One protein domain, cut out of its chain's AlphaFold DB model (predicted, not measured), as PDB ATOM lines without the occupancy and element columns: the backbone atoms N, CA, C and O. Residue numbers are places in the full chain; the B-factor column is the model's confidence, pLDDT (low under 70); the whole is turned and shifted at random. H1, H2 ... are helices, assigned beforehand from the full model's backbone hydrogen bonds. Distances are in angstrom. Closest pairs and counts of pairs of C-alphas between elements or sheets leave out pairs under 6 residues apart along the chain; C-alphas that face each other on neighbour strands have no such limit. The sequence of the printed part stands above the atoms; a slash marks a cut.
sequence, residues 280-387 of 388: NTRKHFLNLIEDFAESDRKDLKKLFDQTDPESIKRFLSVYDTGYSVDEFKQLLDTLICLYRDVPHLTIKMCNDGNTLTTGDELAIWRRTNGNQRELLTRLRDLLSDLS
ATOM      1  N   ASN A 280     -29.672 -18.589 -12.583       71.06
ATOM      2  CA  ASN A 280     -29.307 -18.009 -13.879       71.06
ATOM      3  C   ASN A 280     -30.380 -17.074 -14.454       71.06
ATOM      4  O   ASN A 280     -30.020 -16.052 -15.029       71.06
ATOM      5  N   THR A 281     -31.673 -17.353 -14.263       71.88
ATOM      6  CA  THR A 281     -32.749 -16.471 -14.750       71.88
ATOM      7  C   THR A 281     -32.737 -15.122 -14.029       71.88
ATOM      8  O   THR A 281     -32.904 -14.083 -14.664       71.88
ATOM      9  N   ARG A 282     -32.452 -15.108 -12.714       82.00
ATOM     10  CA  ARG A 282     -32.256 -13.859 -11.951       82.00
ATOM     11  C   ARG A 282     -31.079 -13.073 -12.511       82.00
ATOM     12  O   ARG A 282     -31.221 -11.895 -12.808       82.00
ATOM     13  N   LYS A 283     -29.945 -13.744 -12.715       76.31
ATOM     14  CA  LYS A 283     -28.733 -13.129 -13.265       76.31
ATOM     15  C   LYS A 283     -28.956 -12.555 -14.667       76.31
ATOM     16  O   LYS A 283     -28.516 -11.447 -14.943       76.31
ATOM     17  N   HIS A 284     -29.665 -13.273 -15.538       78.19
ATOM     18  CA  HIS A 284     -30.001 -12.792 -16.879       78.19
ATOM     19  C   HIS A 284     -30.920 -11.571 -16.845       78.19
ATOM     20  O   HIS A 284     -30.647 -10.599 -17.545       78.19
ATOM     21  N   PHE A 285     -31.945 -11.582 -15.992       84.25
ATOM     22  CA  PHE A 285     -32.819 -10.428 -15.809       84.25
ATOM     23  C   PHE A 285     -32.057  -9.215 -15.256       84.25
ATOM     24  O   PHE A 285     -32.209  -8.116 -15.779       84.25
ATOM     25  N   LEU A 286     -31.200  -9.413 -14.246       84.31
ATOM     26  CA  LEU A 286     -30.381  -8.348 -13.662       84.31
ATOM     27  C   LEU A 286     -29.409  -7.746 -14.689       84.31
ATOM     28  O   LEU A 286     -29.356  -6.530 -14.838       84.31
ATOM     29  N   ASN A 287     -28.727  -8.580 -15.476       80.12
ATOM     30  CA  ASN A 287     -27.874  -8.106 -16.569       80.12
ATOM     31  C   ASN A 287     -28.676  -7.342 -17.638       80.12
ATOM     32  O   ASN A 287     -28.191  -6.370 -18.204       80.12
ATOM     33  N   LEU A 288     -29.913  -7.762 -17.915       83.56
ATOM     34  CA  LEU A 288     -30.779  -7.091 -18.882       83.56
ATOM     35  C   LEU A 288     -31.210  -5.703 -18.399       83.56
ATOM     36  O   LEU A 288     -31.300  -4.776 -19.206       83.56
ATOM     37  N   ILE A 289     -31.467  -5.547 -17.097       85.69
ATOM     38  CA  ILE A 289     -31.798  -4.239 -16.526       85.69
ATOM     39  C   ILE A 289     -30.562  -3.352 -16.324       85.69
ATOM     40  O   ILE A 289     -30.715  -2.134 -16.298       85.69
ATOM     41  N   GLU A 290     -29.348  -3.910 -16.213       82.81
ATOM     42  CA  GLU A 290     -28.103  -3.126 -16.119       82.81
ATOM     43  C   GLU A 290     -27.894  -2.214 -17.332       82.81
ATOM     44  O   GLU A 290     -27.378  -1.108 -17.167       82.81
ATOM     45  N   ASP A 291     -28.374  -2.627 -18.507       80.31
ATOM     46  CA  ASP A 291     -28.321  -1.848 -19.748       80.31
ATOM     47  C   ASP A 291     -29.183  -0.570 -19.730       80.31
ATOM     48  O   ASP A 291     -29.068   0.262 -20.634       80.31
ATOM     49  N   PHE A 292     -30.081  -0.416 -18.753       81.50
ATOM     50  CA  PHE A 292     -30.902   0.784 -18.604       81.50
ATOM     51  C   PHE A 292     -30.172   1.869 -17.809       81.50
ATOM     52  O   PHE A 292     -29.377   1.589 -16.905       81.50
ATOM     53  N   ALA A 293     -30.500   3.132 -18.095       85.38
ATOM     54  CA  ALA A 293     -30.005   4.257 -17.312       85.38
ATOM     55  C   ALA A 293     -30.448   4.138 -15.843       85.38
ATOM     56  O   ALA A 293     -31.503   3.584 -15.530       85.38
ATOM     57  N   GLU A 294     -29.672   4.700 -14.915       81.38
ATOM     58  CA  GLU A 294     -29.959   4.580 -13.480       81.38
ATOM     59  C   GLU A 294     -31.359   5.103 -13.099       81.38
ATOM     60  O   GLU A 294     -32.037   4.513 -12.258       81.38
ATOM     61  N   SER A 295     -31.828   6.167 -13.758       85.25
ATOM     62  CA  SER A 295     -33.189   6.694 -13.605       85.25
ATOM     63  C   SER A 295     -34.264   5.684 -14.006       85.25
ATOM     64  O   SER A 295     -35.272   5.545 -13.320       85.25
ATOM     65  N   ASP A 296     -34.044   4.960 -15.102       87.75
ATOM     66  CA  ASP A 296     -34.977   3.974 -15.653       87.75
ATOM     67  C   ASP A 296     -35.047   2.743 -14.744       87.75
ATOM     68  O   ASP A 296     -36.136   2.270 -14.417       87.75
ATOM     69  N   ARG A 297     -33.892   2.291 -14.233       88.50
ATOM     70  CA  ARG A 297     -33.817   1.212 -13.236       88.50
ATOM     71  C   ARG A 297     -34.574   1.569 -11.957       88.50
ATOM     72  O   ARG A 297     -35.332   0.745 -11.453       88.50
ATOM     73  N   LYS A 298     -34.426   2.804 -11.456       86.75
ATOM     74  CA  LYS A 298     -35.154   3.291 -10.268       86.75
ATOM     75  C   LYS A 298     -36.666   3.328 -10.488       86.75
ATOM     76  O   LYS A 298     -37.417   3.013  -9.567       86.75
ATOM     77  N   ASP A 299     -37.120   3.703 -11.677       89.00
ATOM     78  CA  ASP A 299     -38.549   3.758 -11.991       89.00
ATOM     79  C   ASP A 299     -39.154   2.365 -12.180       89.00
ATOM     80  O   ASP A 299     -40.213   2.088 -11.616       89.00
ATOM     81  N   LEU A 300     -38.449   1.456 -12.862       91.06
ATOM     82  CA  LEU A 300     -38.860   0.054 -12.971       91.06
ATOM     83  C   LEU A 300     -38.934  -0.612 -11.590       91.06
ATOM     84  O   LEU A 300     -39.896  -1.312 -11.281       91.06
ATOM     85  N   LYS A 301     -37.952  -0.334 -10.729       89.62
ATOM     86  CA  LYS A 301     -37.939  -0.813  -9.350       89.62
ATOM     87  C   LYS A 301     -39.146  -0.303  -8.569       89.62
ATOM     88  O   LYS A 301     -39.820  -1.091  -7.920       89.62
ATOM     89  N   LYS A 302     -39.457   0.995  -8.646       90.25
ATOM     90  CA  LYS A 302     -40.642   1.569  -7.983       90.25
ATOM     91  C   LYS A 302     -41.941   0.947  -8.492       90.25
ATOM     92  O   LYS A 302     -42.822   0.679  -7.680       90.25
ATOM     93  N   LEU A 303     -42.051   0.702  -9.799       91.44
ATOM     94  CA  LEU A 303     -43.189  -0.008 -10.382       91.44
ATOM     95  C   LEU A 303     -43.327  -1.400  -9.758       91.44
ATOM     96  O   LEU A 303     -44.396  -1.735  -9.257       91.44
ATOM     97  N   PHE A 304     -42.247  -2.184  -9.722       91.12
ATOM     98  CA  PHE A 304     -42.243  -3.518  -9.110       91.12
ATOM     99  C   PHE A 304     -42.519  -3.440  -7.604       91.12
ATOM    100  O   PHE A 304     -43.219  -4.272  -7.045       91.12
ATOM    101  N   ASP A 305     -42.057  -2.399  -6.919       87.88
ATOM    102  CA  ASP A 305     -42.335  -2.221  -5.500       87.88
ATOM    103  C   ASP A 305     -43.815  -1.948  -5.194       87.88
ATOM    104  O   ASP A 305     -44.268  -2.279  -4.094       87.88
ATOM    105  N   GLN A 306     -44.547  -1.359  -6.138       88.75
ATOM    106  CA  GLN A 306     -45.960  -0.983  -6.007       88.75
ATOM    107  C   GLN A 306     -46.923  -1.968  -6.689       88.75
ATOM    108  O   GLN A 306     -48.137  -1.823  -6.550       88.75
ATOM    109  N   THR A 307     -46.391  -2.948  -7.417       88.75
ATOM    110  CA  THR A 307     -47.152  -4.009  -8.088       88.75
ATOM    111  C   THR A 307     -47.289  -5.211  -7.151       88.75
ATOM    112  O   THR A 307     -46.405  -5.489  -6.338       88.75
ATOM    113  N   ASP A 308     -48.401  -5.933  -7.252       87.12
ATOM    114  CA  ASP A 308     -48.656  -7.117  -6.441       87.12
ATOM    115  C   ASP A 308     -47.593  -8.202  -6.720       87.12
ATOM    116  O   ASP A 308     -47.304  -8.497  -7.887       87.12
ATOM    117  N   PRO A 309     -47.011  -8.847  -5.686       84.06
ATOM    118  CA  PRO A 309     -45.926  -9.815  -5.873       84.06
ATOM    119  C   PRO A 309     -46.279 -10.988  -6.799       84.06
ATOM    120  O   PRO A 309     -45.438 -11.442  -7.576       84.06
ATOM    121  N   GLU A 310     -47.524 -11.469  -6.750       83.81
ATOM    122  CA  GLU A 310     -47.996 -12.537  -7.641       83.81
ATOM    123  C   GLU A 310     -48.107 -12.064  -9.097       83.81
ATOM    124  O   GLU A 310     -47.807 -12.829 -10.014       83.81
ATOM    125  N   SER A 311     -48.453 -10.799  -9.330       86.38
ATOM    126  CA  SER A 311     -48.500 -10.222 -10.674       86.38
ATOM    127  C   SER A 311     -47.100 -10.044 -11.261       86.38
ATOM    128  O   SER A 311     -46.878 -10.392 -12.419       86.38
ATOM    129  N   ILE A 312     -46.117  -9.636 -10.448       86.00
ATOM    130  CA  ILE A 312     -44.696  -9.609 -10.848       86.00
ATOM    131  C   ILE A 312     -44.208 -11.018 -11.176       86.00
ATOM    132  O   ILE A 312     -43.556 -11.235 -12.192       86.00
ATOM    133  N   LYS A 313     -44.550 -12.007 -10.348       85.00
ATOM    134  CA  LYS A 313     -44.179 -13.405 -10.587       85.00
ATOM    135  C   LYS A 313     -44.743 -13.932 -11.907       85.00
ATOM    136  O   LYS A 313     -44.015 -14.577 -12.660       85.00
ATOM    137  N   ARG A 314     -46.010 -13.636 -12.211       82.19
ATOM    138  CA  ARG A 314     -46.646 -13.996 -13.488       82.19
ATOM    139  C   ARG A 314     -45.995 -13.267 -14.661       82.19
ATOM    140  O   ARG A 314     -45.623 -13.917 -15.633       82.19
ATOM    141  N   PHE A 315     -45.764 -11.963 -14.536       85.88
ATOM    142  CA  PHE A 315     -45.041 -11.167 -15.529       85.88
ATOM    143  C   PHE A 315     -43.654 -11.752 -15.840       85.88
ATOM    144  O   PHE A 315     -43.272 -11.886 -16.996       85.88
ATOM    145  N   LEU A 316     -42.909 -12.166 -14.816       86.62
ATOM    146  CA  LEU A 316     -41.577 -12.738 -15.000       86.62
ATOM    147  C   LEU A 316     -41.607 -14.192 -15.487       86.62
ATOM    148  O   LEU A 316     -40.642 -14.636 -16.095       86.62
ATOM    149  N   SER A 317     -42.695 -14.941 -15.288       83.06
ATOM    150  CA  SER A 317     -42.800 -16.313 -15.815       83.06
ATOM    151  C   SER A 317     -42.874 -16.386 -17.345       83.06
ATOM    152  O   SER A 317     -42.498 -17.404 -17.927       83.06
ATOM    153  N   VAL A 318     -43.298 -15.302 -18.006       80.44
ATOM    154  CA  VAL A 318     -43.325 -15.222 -19.475       80.44
ATOM    155  C   VAL A 318     -42.004 -14.728 -20.071       80.44
ATOM    156  O   VAL A 318     -41.872 -14.684 -21.294       80.44
ATOM    157  N   TYR A 319     -41.017 -14.398 -19.228       75.69
ATOM    158  CA  TYR A 319     -39.685 -13.936 -19.634       75.69
ATOM    159  C   TYR A 319     -38.982 -14.927 -20.570       75.69
ATOM    160  O   TYR A 319     -38.567 -14.545 -21.658       75.69
ATOM    161  N   ASP A 320     -38.921 -16.203 -20.178       69.25
ATOM    162  CA  ASP A 320     -38.172 -17.241 -20.906       69.25
ATOM    163  C   ASP A 320     -39.012 -17.976 -21.971       69.25
ATOM    164  O   ASP A 320     -38.487 -18.781 -22.739       69.25
ATOM    165  N   THR A 321     -40.330 -17.753 -22.007       71.44
ATOM    166  CA  THR A 321     -41.271 -18.570 -22.800       71.44
ATOM    167  C   THR A 321     -42.082 -17.773 -23.816       71.44
ATOM    168  O   THR A 321     -42.541 -18.336 -24.809       71.44
ATOM    169  N   GLY A 322     -42.256 -16.467 -23.595       68.44
ATOM    170  CA  GLY A 322     -43.159 -15.626 -24.376       68.44
ATOM    171  C   GLY A 322     -42.475 -14.584 -25.254       68.44
ATOM    172  O   GLY A 322     -43.102 -14.111 -26.201       68.44
ATOM    173  N   TYR A 323     -41.216 -14.244 -24.972       82.12
ATOM    174  CA  TYR A 323     -40.503 -13.121 -25.581       82.12
ATOM    175  C   TYR A 323     -39.055 -13.483 -25.901       82.12
ATOM    176  O   TYR A 323     -38.399 -14.198 -25.149       82.12
ATOM    177  N   SER A 324     -38.524 -12.945 -26.996       85.00
ATOM    178  CA  SER A 324     -37.074 -12.823 -27.145       85.00
ATOM    179  C   SER A 324     -36.521 -11.790 -26.157       85.00
ATOM    180  O   SER A 324     -37.235 -10.892 -25.709       85.00
ATOM    181  N   VAL A 325     -35.225 -11.881 -25.854       80.19
ATOM    182  CA  VAL A 325     -34.522 -10.958 -24.943       80.19
ATOM    183  C   VAL A 325     -34.745  -9.490 -25.340       80.19
ATOM    184  O   VAL A 325     -35.028  -8.653 -24.484       80.19
ATOM    185  N   ASP A 326     -34.696  -9.185 -26.640       83.19
ATOM    186  CA  ASP A 326     -34.899  -7.831 -27.168       83.19
ATOM    187  C   ASP A 326     -36.357  -7.361 -27.045       83.19
ATOM    188  O   ASP A 326     -36.608  -6.208 -26.688       83.19
ATOM    189  N   GLU A 327     -37.332  -8.235 -27.314       88.06
ATOM    190  CA  GLU A 327     -38.752  -7.904 -27.141       88.06
ATOM    191  C   GLU A 327     -39.093  -7.696 -25.662       88.06
ATOM    192  O   GLU A 327     -39.851  -6.788 -25.324       88.06
ATOM    193  N   PHE A 328     -38.500  -8.491 -24.770       87.62
ATOM    194  CA  PHE A 328     -38.692  -8.337 -23.335       87.62
ATOM    195  C   PHE A 328     -38.046  -7.052 -22.811       87.62
ATOM    196  O   PHE A 328     -38.642  -6.336 -22.010       87.62
ATOM    197  N   LYS A 329     -36.859  -6.697 -23.314       88.75
ATOM    198  CA  LYS A 329     -36.225  -5.410 -23.010       88.75
ATOM    199  C   LYS A 329     -37.085  -4.234 -23.480       88.75
ATOM    200  O   LYS A 329     -37.290  -3.292 -22.722       88.75
ATOM    201  N   GLN A 330     -37.656  -4.308 -24.682       90.12
ATOM    202  CA  GLN A 330     -38.607  -3.302 -25.173       90.12
ATOM    203  C   GLN A 330     -39.894  -3.255 -24.342       90.12
ATOM    204  O   GLN A 330     -40.461  -2.180 -24.145       90.12
ATOM    205  N   LEU A 331     -40.360  -4.396 -23.837       91.50
ATOM    206  CA  LEU A 331     -41.508  -4.460 -22.941       91.50
ATOM    207  C   LEU A 331     -41.210  -3.759 -21.607       91.50
ATOM    208  O   LEU A 331     -42.024  -2.952 -21.165       91.50
ATOM    209  N   LEU A 332     -40.036  -3.983 -21.009       92.69
ATOM    210  CA  LEU A 332     -39.607  -3.260 -19.806       92.69
ATOM    211  C   LEU A 332     -39.486  -1.754 -20.057       92.69
ATOM    212  O   LEU A 332     -40.009  -0.972 -19.269       92.69
ATOM    213  N   ASP A 333     -38.880  -1.344 -21.173       91.44
ATOM    214  CA  ASP A 333     -38.792   0.068 -21.573       91.44
ATOM    215  C   ASP A 333     -40.187   0.704 -21.711       91.44
ATOM    216  O   ASP A 333     -40.470   1.780 -21.184       91.44
ATOM    217  N   THR A 334     -41.120  -0.028 -22.324       92.62
ATOM    218  CA  THR A 334     -42.524   0.386 -22.454       92.62
ATOM    219  C   THR A 334     -43.188   0.582 -21.093       92.62
ATOM    220  O   THR A 334     -43.891   1.573 -20.892       92.62
ATOM    221  N   LEU A 335     -42.961  -0.335 -20.147       92.50
ATOM    222  CA  LEU A 335     -43.490  -0.233 -18.787       92.50
ATOM    223  C   LEU A 335     -42.885   0.952 -18.026       92.50
ATOM    224  O   LEU A 335     -43.611   1.637 -17.312       92.50
ATOM    225  N   ILE A 336     -41.596   1.241 -18.216       91.88
ATOM    226  CA  ILE A 336     -40.916   2.393 -17.604       91.88
ATOM    227  C   ILE A 336     -41.502   3.704 -18.132       91.88
ATOM    228  O   ILE A 336     -41.865   4.578 -17.341       91.88
ATOM    229  N   CYS A 337     -41.657   3.837 -19.453       90.38
ATOM    230  CA  CYS A 337     -42.282   5.010 -20.066       90.38
ATOM    231  C   CYS A 337     -43.714   5.219 -19.561       90.38
ATOM    232  O   CYS A 337     -44.074   6.316 -19.135       90.38
ATOM    233  N   LEU A 338     -44.523   4.157 -19.561       91.50
ATOM    234  CA  LEU A 338     -45.897   4.223 -19.070       91.50
ATOM    235  C   LEU A 338     -45.957   4.581 -17.586       91.50
ATOM    236  O   LEU A 338     -46.782   5.406 -17.195       91.50
ATOM    237  N   TYR A 339     -45.068   4.024 -16.765       93.50
ATOM    238  CA  TYR A 339     -45.029   4.308 -15.337       93.50
ATOM    239  C   TYR A 339     -44.678   5.771 -15.042       93.50
ATOM    240  O   TYR A 339     -45.255   6.359 -14.129       93.50
ATOM    241  N   ARG A 340     -43.797   6.394 -15.834       90.38
ATOM    242  CA  ARG A 340     -43.489   7.830 -15.709       90.38
ATOM    243  C   ARG A 340     -44.682   8.718 -16.035       90.38
ATOM    244  O   ARG A 340     -44.952   9.671 -15.308       90.38
ATOM    245  N   ASP A 341     -45.398   8.399 -17.108       87.25
ATOM    246  CA  ASP A 341     -46.475   9.253 -17.609       87.25
ATOM    247  C   ASP A 341     -47.812   9.018 -16.889       87.25
ATOM    248  O   ASP A 341     -48.595   9.948 -16.681       87.25
ATOM    249  N   VAL A 342     -48.111   7.760 -16.557       91.25
ATOM    250  CA  VAL A 342     -49.378   7.295 -15.974       91.25
ATOM    251  C   VAL A 342     -49.142   6.161 -14.959       91.25
ATOM    252  O   VAL A 342     -49.576   5.024 -15.173       91.25
ATOM    253  N   PRO A 343     -48.506   6.445 -13.806       89.56
ATOM    254  CA  PRO A 343     -48.098   5.417 -12.841       89.56
ATOM    255  C   PRO A 343     -49.275   4.578 -12.333       89.56
ATOM    256  O   PRO A 343     -49.220   3.352 -12.356       89.56
ATOM    257  N   HIS A 344     -50.385   5.224 -11.968       89.38
ATOM    258  CA  HIS A 344     -51.585   4.550 -11.465       89.38
ATOM    259  C   HIS A 344     -52.210   3.573 -12.479       89.38
ATOM    260  O   HIS A 344     -52.627   2.486 -12.088       89.38
ATOM    261  N   LEU A 345     -52.248   3.923 -13.772       89.25
ATOM    262  CA  LEU A 345     -52.758   3.025 -14.818       89.25
ATOM    263  C   LEU A 345     -51.788   1.884 -15.104       89.25
ATOM    264  O   LEU A 345     -52.225   0.770 -15.368       89.25
ATOM    265  N   THR A 346     -50.488   2.154 -15.024       89.50
ATOM    266  CA  THR A 346     -49.448   1.146 -15.258       89.50
ATOM    267  C   THR A 346     -49.460   0.088 -14.161       89.50
ATOM    268  O   THR A 346     -49.488  -1.096 -14.471       89.50
ATOM    269  N   ILE A 347     -49.549   0.493 -12.889       89.62
ATOM    270  CA  ILE A 347     -49.698  -0.438 -11.757       89.62
ATOM    271  C   ILE A 347     -50.992  -1.243 -11.899       89.62
ATOM    272  O   ILE A 347     -50.979  -2.464 -11.775       89.62
ATOM    273  N   LYS A 348     -52.109  -0.573 -12.218       87.19
ATOM    274  CA  LYS A 348     -53.407  -1.228 -12.428       87.19
ATOM    275  C   LYS A 348     -53.344  -2.277 -13.545       87.19
ATOM    276  O   LYS A 348     -53.828  -3.386 -13.355       87.19
ATOM    277  N   MET A 349     -52.707  -1.944 -14.668       88.50
ATOM    278  CA  MET A 349     -52.478  -2.855 -15.795       88.50
ATOM    279  C   MET A 349     -51.604  -4.050 -15.400       88.50
ATOM    280  O   MET A 349     -51.917  -5.172 -15.787       88.50
ATOM    281  N   CYS A 350     -50.527  -3.820 -14.643       87.00
ATOM    282  CA  CYS A 350     -49.638  -4.886 -14.184       87.00
ATOM    283  C   CYS A 350     -50.327  -5.830 -13.190       87.00
ATOM    284  O   CYS A 350     -50.104  -7.034 -13.266       87.00
ATOM    285  N   ASN A 351     -51.158  -5.308 -12.281       85.38
ATOM    286  CA  ASN A 351     -51.855  -6.123 -11.284       85.38
ATOM    287  C   ASN A 351     -52.964  -6.971 -11.913       85.38
ATOM    288  O   ASN A 351     -52.983  -8.183 -11.703       85.38
ATOM    289  N   ASP A 352     -53.855  -6.345 -12.690       82.19
ATOM    290  CA  ASP A 352     -54.916  -7.029 -13.430       82.19
ATOM    291  C   ASP A 352     -55.400  -6.186 -14.622       82.19
ATOM    292  O   ASP A 352     -56.215  -5.263 -14.487       82.19
ATOM    293  N   GLY A 353     -54.936  -6.552 -15.818       75.31
ATOM    294  CA  GLY A 353     -55.323  -5.909 -17.072       75.31
ATOM    295  C   GLY A 353     -56.827  -5.954 -17.371       75.31
ATOM    296  O   GLY A 353     -57.316  -5.069 -18.067       75.31
ATOM    297  N   ASN A 354     -57.586  -6.901 -16.804       79.00
ATOM    298  CA  ASN A 354     -59.036  -7.002 -17.020       79.00
ATOM    299  C   ASN A 354     -59.833  -5.943 -16.243       79.00
ATOM    300  O   ASN A 354     -61.020  -5.740 -16.500       79.00
ATOM    301  N   THR A 355     -59.196  -5.248 -15.296       81.50
ATOM    302  CA  THR A 355     -59.823  -4.154 -14.538       81.50
ATOM    303  C   THR A 355     -59.737  -2.803 -15.248       81.50
ATOM    304  O   THR A 355     -60.316  -1.815 -14.775       81.50
ATOM    305  N   LEU A 356     -58.995  -2.723 -16.359       84.06
ATOM    306  CA  LEU A 356     -58.879  -1.509 -17.155       84.06
ATOM    307  C   LEU A 356     -60.231  -1.179 -17.792       84.06
ATOM    308  O   LEU A 356     -60.855  -1.995 -18.463       84.06
ATOM    309  N   THR A 357     -60.700   0.046 -17.571       88.56
ATOM    310  CA  THR A 357     -61.864   0.556 -18.296       88.56
ATOM    311  C   THR A 357     -61.460   0.910 -19.726       88.56
ATOM    312  O   THR A 357     -60.294   1.192 -19.996       88.56
ATOM    313  N   THR A 358     -62.422   1.030 -20.640       85.69
ATOM    314  CA  THR A 358     -62.153   1.521 -22.007       85.69
ATOM    315  C   THR A 358     -61.455   2.891 -22.012       85.69
ATOM    316  O   THR A 358     -60.679   3.203 -22.915       85.69
ATOM    317  N   GLY A 359     -61.707   3.721 -20.991       87.19
ATOM    318  CA  GLY A 359     -61.013   4.997 -20.803       87.19
ATOM    319  C   GLY A 359     -59.539   4.827 -20.422       87.19
ATOM    320  O   GLY A 359     -58.690   5.547 -20.950       87.19
ATOM    321  N   ASP A 360     -59.235   3.852 -19.564       87.62
ATOM    322  CA  ASP A 360     -57.870   3.512 -19.149       87.62
ATOM    323  C   ASP A 360     -57.063   2.961 -20.334       87.62
ATOM    324  O   ASP A 360     -55.953   3.424 -20.606       87.62
ATOM    325  N   GLU A 361     -57.652   2.037 -21.098       85.06
ATOM    326  CA  GLU A 361     -57.044   1.463 -22.303       85.06
ATOM    327  C   GLU A 361     -56.720   2.546 -23.337       85.06
ATOM    328  O   GLU A 361     -55.608   2.601 -23.864       85.06
ATOM    329  N   LEU A 362     -57.657   3.471 -23.581       86.75
ATOM    330  CA  LEU A 362     -57.444   4.584 -24.503       86.75
ATOM    331  C   LEU A 362     -56.332   5.527 -24.018       86.75
ATOM    332  O   LEU A 362     -55.566   6.055 -24.830       86.75
ATOM    333  N   ALA A 363     -56.223   5.749 -22.706       86.12
ATOM    334  CA  ALA A 363     -55.181   6.584 -22.115       86.12
ATOM    335  C   ALA A 363     -53.782   5.955 -22.237       86.12
ATOM    336  O   ALA A 363     -52.819   6.687 -22.495       86.12
ATOM    337  N   ILE A 364     -53.676   4.629 -22.108       87.50
ATOM    338  CA  ILE A 364     -52.444   3.859 -22.345       87.50
ATOM    339  C   ILE A 364     -52.107   3.853 -23.845       87.50
ATOM    340  O   ILE A 364     -50.970   4.120 -24.241       87.50
ATOM    341  N   TRP A 365     -53.099   3.640 -24.711       85.94
ATOM    342  CA  TRP A 365     -52.923   3.612 -26.168       85.94
ATOM    343  C   TRP A 365     -52.435   4.932 -26.757       85.94
ATOM    344  O   TRP A 365     -51.656   4.934 -27.705       85.94
ATOM    345  N   ARG A 366     -52.865   6.071 -26.203       88.00
ATOM    346  CA  ARG A 366     -52.390   7.393 -26.646       88.00
ATOM    347  C   ARG A 366     -50.915   7.646 -26.329       88.00
ATOM    348  O   ARG A 366     -50.331   8.541 -26.929       88.00
ATOM    349  N   ARG A 367     -50.337   6.883 -25.401       87.25
ATOM    350  CA  ARG A 367     -48.946   7.014 -24.938       87.25
ATOM    351  C   ARG A 367     -48.028   5.921 -25.471       87.25
ATOM    352  O   ARG A 367     -46.842   5.927 -25.176       87.25
ATOM    353  N   THR A 368     -48.564   5.001 -26.270       87.94
ATOM    354  CA  THR A 368     -47.823   3.861 -26.811       87.94
ATOM    355  C   THR A 368     -47.818   3.872 -28.337       87.94
ATOM    356  O   THR A 368     -48.804   4.184 -29.014       87.94
ATOM    357  N   ASN A 369     -46.677   3.517 -28.922       88.00
ATOM    358  CA  ASN A 369     -46.558   3.330 -30.365       88.00
ATOM    359  C   ASN A 369     -47.101   1.947 -30.799       88.00
ATOM    360  O   ASN A 369     -47.607   1.181 -29.980       88.00
ATOM    361  N   GLY A 370     -47.082   1.654 -32.104       81.00
ATOM    362  CA  GLY A 370     -47.637   0.405 -32.646       81.00
ATOM    363  C   GLY A 370     -46.983  -0.853 -32.063       81.00
ATOM    364  O   GLY A 370     -47.690  -1.735 -31.587       81.00
ATOM    365  N   ASN A 371     -45.651  -0.881 -32.009       84.06
ATOM    366  CA  ASN A 371     -44.893  -2.028 -31.500       84.06
ATOM    367  C   ASN A 371     -45.101  -2.216 -29.990       84.06
ATOM    368  O   ASN A 371     -45.284  -3.330 -29.516       84.06
ATOM    369  N   GLN A 372     -45.138  -1.122 -29.226       87.50
ATOM    370  CA  GLN A 372     -45.404  -1.166 -27.784       87.50
ATOM    371  C   GLN A 372     -46.794  -1.740 -27.480       87.50
ATOM    372  O   GLN A 372     -46.953  -2.543 -26.563       87.50
ATOM    373  N   ARG A 373     -47.804  -1.372 -28.279       87.06
ATOM    374  CA  ARG A 373     -49.156  -1.936 -28.157       87.06
ATOM    375  C   ARG A 373     -49.191  -3.423 -28.473       87.06
ATOM    376  O   ARG A 373     -49.879  -4.160 -27.775       87.06
ATOM    377  N   GLU A 374     -48.456  -3.861 -29.486       87.50
ATOM    378  CA  GLU A 374     -48.342  -5.278 -29.835       87.50
ATOM    379  C   GLU A 374     -47.714  -6.089 -28.693       87.50
ATOM    380  O   GLU A 374     -48.288  -7.091 -28.270       87.50
ATOM    381  N   LEU A 375     -46.611  -5.603 -28.111       87.94
ATOM    382  CA  LEU A 375     -45.946  -6.251 -26.975       87.94
ATOM    383  C   LEU A 375     -46.852  -6.351 -25.742       87.94
ATOM    384  O   LEU A 375     -46.915  -7.414 -25.126       87.94
ATOM    385  N   LEU A 376     -47.577  -5.277 -25.405       88.50
ATOM    386  CA  LEU A 376     -48.524  -5.258 -24.283       88.50
ATOM    387  C   LEU A 376     -49.743  -6.158 -24.529       88.50
ATOM    388  O   LEU A 376     -50.220  -6.814 -23.606       88.50
ATOM    389  N   THR A 377     -50.235  -6.217 -25.769       85.94
ATOM    390  CA  THR A 377     -51.353  -7.100 -26.141       85.94
ATOM    391  C   THR A 377     -50.936  -8.560 -26.013       85.94
ATOM    392  O   THR A 377     -51.613  -9.331 -25.343       85.94
ATOM    393  N   ARG A 378     -49.760  -8.912 -26.547       87.31
ATOM    394  CA  ARG A 378     -49.186 -10.254 -26.407       87.31
ATOM    395  C   ARG A 378     -48.946 -10.624 -24.943       87.31
ATOM    396  O   ARG A 378     -49.166 -11.773 -24.575       87.31
ATOM    397  N   LEU A 379     -48.560  -9.658 -24.103       86.62
ATOM    398  CA  LEU A 379     -48.340  -9.889 -22.672       86.62
ATOM    399  C   LEU A 379     -49.654 -10.281 -22.011       86.62
ATOM    400  O   LEU A 379     -49.722 -11.284 -21.309       86.62
ATOM    401  N   ARG A 380     -50.706  -9.498 -22.259       85.12
ATOM    402  CA  ARG A 380     -52.046  -9.764 -21.738       85.12
ATOM    403  C   ARG A 380     -52.554 -11.139 -22.169       85.12
ATOM    404  O   ARG A 380     -53.104 -11.856 -21.337       85.12
ATOM    405  N   ASP A 381     -52.373 -11.496 -23.436       84.12
ATOM    406  CA  ASP A 381     -52.860 -12.764 -23.975       84.12
ATOM    407  C   ASP A 381     -52.115 -13.947 -23.315       84.12
ATOM    408  O   ASP A 381     -52.754 -14.841 -22.764       84.12
ATOM    409  N   LEU A 382     -50.779 -13.876 -23.204       84.12
ATOM    410  CA  LEU A 382     -49.966 -14.885 -22.504       84.12
ATOM    411  C   LEU A 382     -50.323 -15.023 -21.015       84.12
ATOM    412  O   LEU A 382     -50.379 -16.127 -20.480       84.12
ATOM    413  N   LEU A 383     -50.568 -13.907 -20.325       81.88
ATOM    414  CA  LEU A 383     -50.958 -13.919 -18.912       81.88
ATOM    415  C   LEU A 383     -52.382 -14.460 -18.696       81.88
ATOM    416  O   LEU A 383     -52.665 -15.043 -17.644       81.88
ATOM    417  N   SER A 384     -53.270 -14.285 -19.679       80.62
ATOM    418  CA  SER A 384     -54.631 -14.833 -19.653       80.62
ATOM    419  C   SER A 384     -54.622 -16.349 -19.843       80.62
ATOM    420  O   SER A 384     -55.331 -17.052 -19.127       80.62
ATOM    421  N   ASP A 385     -53.763 -16.856 -20.731       78.00
ATOM    422  CA  ASP A 385     -53.590 -18.295 -20.961       78.00
ATOM    423  C   ASP A 385     -53.010 -19.022 -19.737       78.00
ATOM    424  O   ASP A 385     -53.352 -20.172 -19.488       78.00
ATOM    425  N   LEU A 386     -52.186 -18.343 -18.930       72.00
ATOM    426  CA  LEU A 386     -51.644 -18.873 -17.669       72.00
ATOM    427  C   LEU A 386     -52.653 -18.885 -16.506       72.00
ATOM    428  O   LEU A 386     -52.354 -19.428 -15.441       72.00
ATOM    429  N   SER A 387     -53.807 -18.232 -16.670       64.88
ATOM    430  CA  SER A 387     -54.844 -18.107 -15.637       64.88
ATOM    431  C   SER A 387     -56.014 -19.087 -15.821       64.88
ATOM    432  O   SER A 387     -56.877 -19.146 -14.942       64.88
TER     433      SER A 387
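This is residues 280 to 387 of the 388 residues of an uncharacterized protein of Candidatus Cardinium hertigii (UniProt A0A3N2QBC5). A compact knot of crossed helices is built round the longest helix, H5, with H2, H6 and H8 packed on it and H3 crossing H6 and H8 on the far side of the core from H5. H6 folds back from the end of H5 as a helical hairpin, while H1 and H7 lie at opposite ends of the longest axis. The printed part has 108 residues with eight named helices, H1 to H8 in order along the chain, and no named strand; the class is all helix. It is compact, with a radius of gyration of the C-alphas of 13.0 A, and rounded, spanning 39 by 31 by 27 A.

Find C-alpha 325 at (-34.522, -10.958, -24.943); from there H5, residues 325 to 341, runs 24.6 A to C-alpha 341 at (-46.475, 9.253, -17.609). H6 follows at residues 343 to 351, 12.2 A long, then H7 at 358 to 365, 10.3 A. H8, residues 370 to 385, runs 22.8 A and ends at (-53.590, -18.295, -20.961). Before H5, look for H1 at residues 280 to 290, 15.1 A, H2 at 294 to 306, 18.5 A, H3 at 309 to 317, 12.3 A, and H4 at 319 to 322, 6.1 A.

Begin at the hub, H5 and H6, which touch three helices each. They touch each other at Tyr 339 and Thr 346, closest C-alphas 5.4 A apart, at a steep tilt of 44 degrees, opposite ways. H2 touches H5 about perpendicular, at 78 degrees, with C-alphas of Leu 300 and Ile 336 closest at 5.6 A. H8 touches H5 with residues 372 to 376 alone, at 77 degrees, about perpendicular; the closest C-alphas, Thr 334 and Gln 372, are 6.3 A apart. H3 touches H6, the C-alphas of Ser 311 and Asn 351 being closest at 5.3 A, but H3 and H5 are apart. Farther out, H1 is close to but not clearly touching H5, with C-alphas of Leu 288 and Lys 329 closest at 7.0 A. H7 stands likewise to H6, at Leu 345 and Asp 360, closest C-alphas 6.7 A apart, and so does H4 to H8, at Gly 322 and Leu 382, 7.1 A. In H1, H2, H3, H5, H6, H7 and H8 every O i to N i+4 pair is within hydrogen-bond range; H4 is too short for such a pair.

The two C-alphas farthest apart, Asn 280 and Gly 359, are 39.8 A apart. The printed part has no cut, and no link is long. The mean pLDDT of the printed part is 85.1, with residues 320, 322 and 387 under 70.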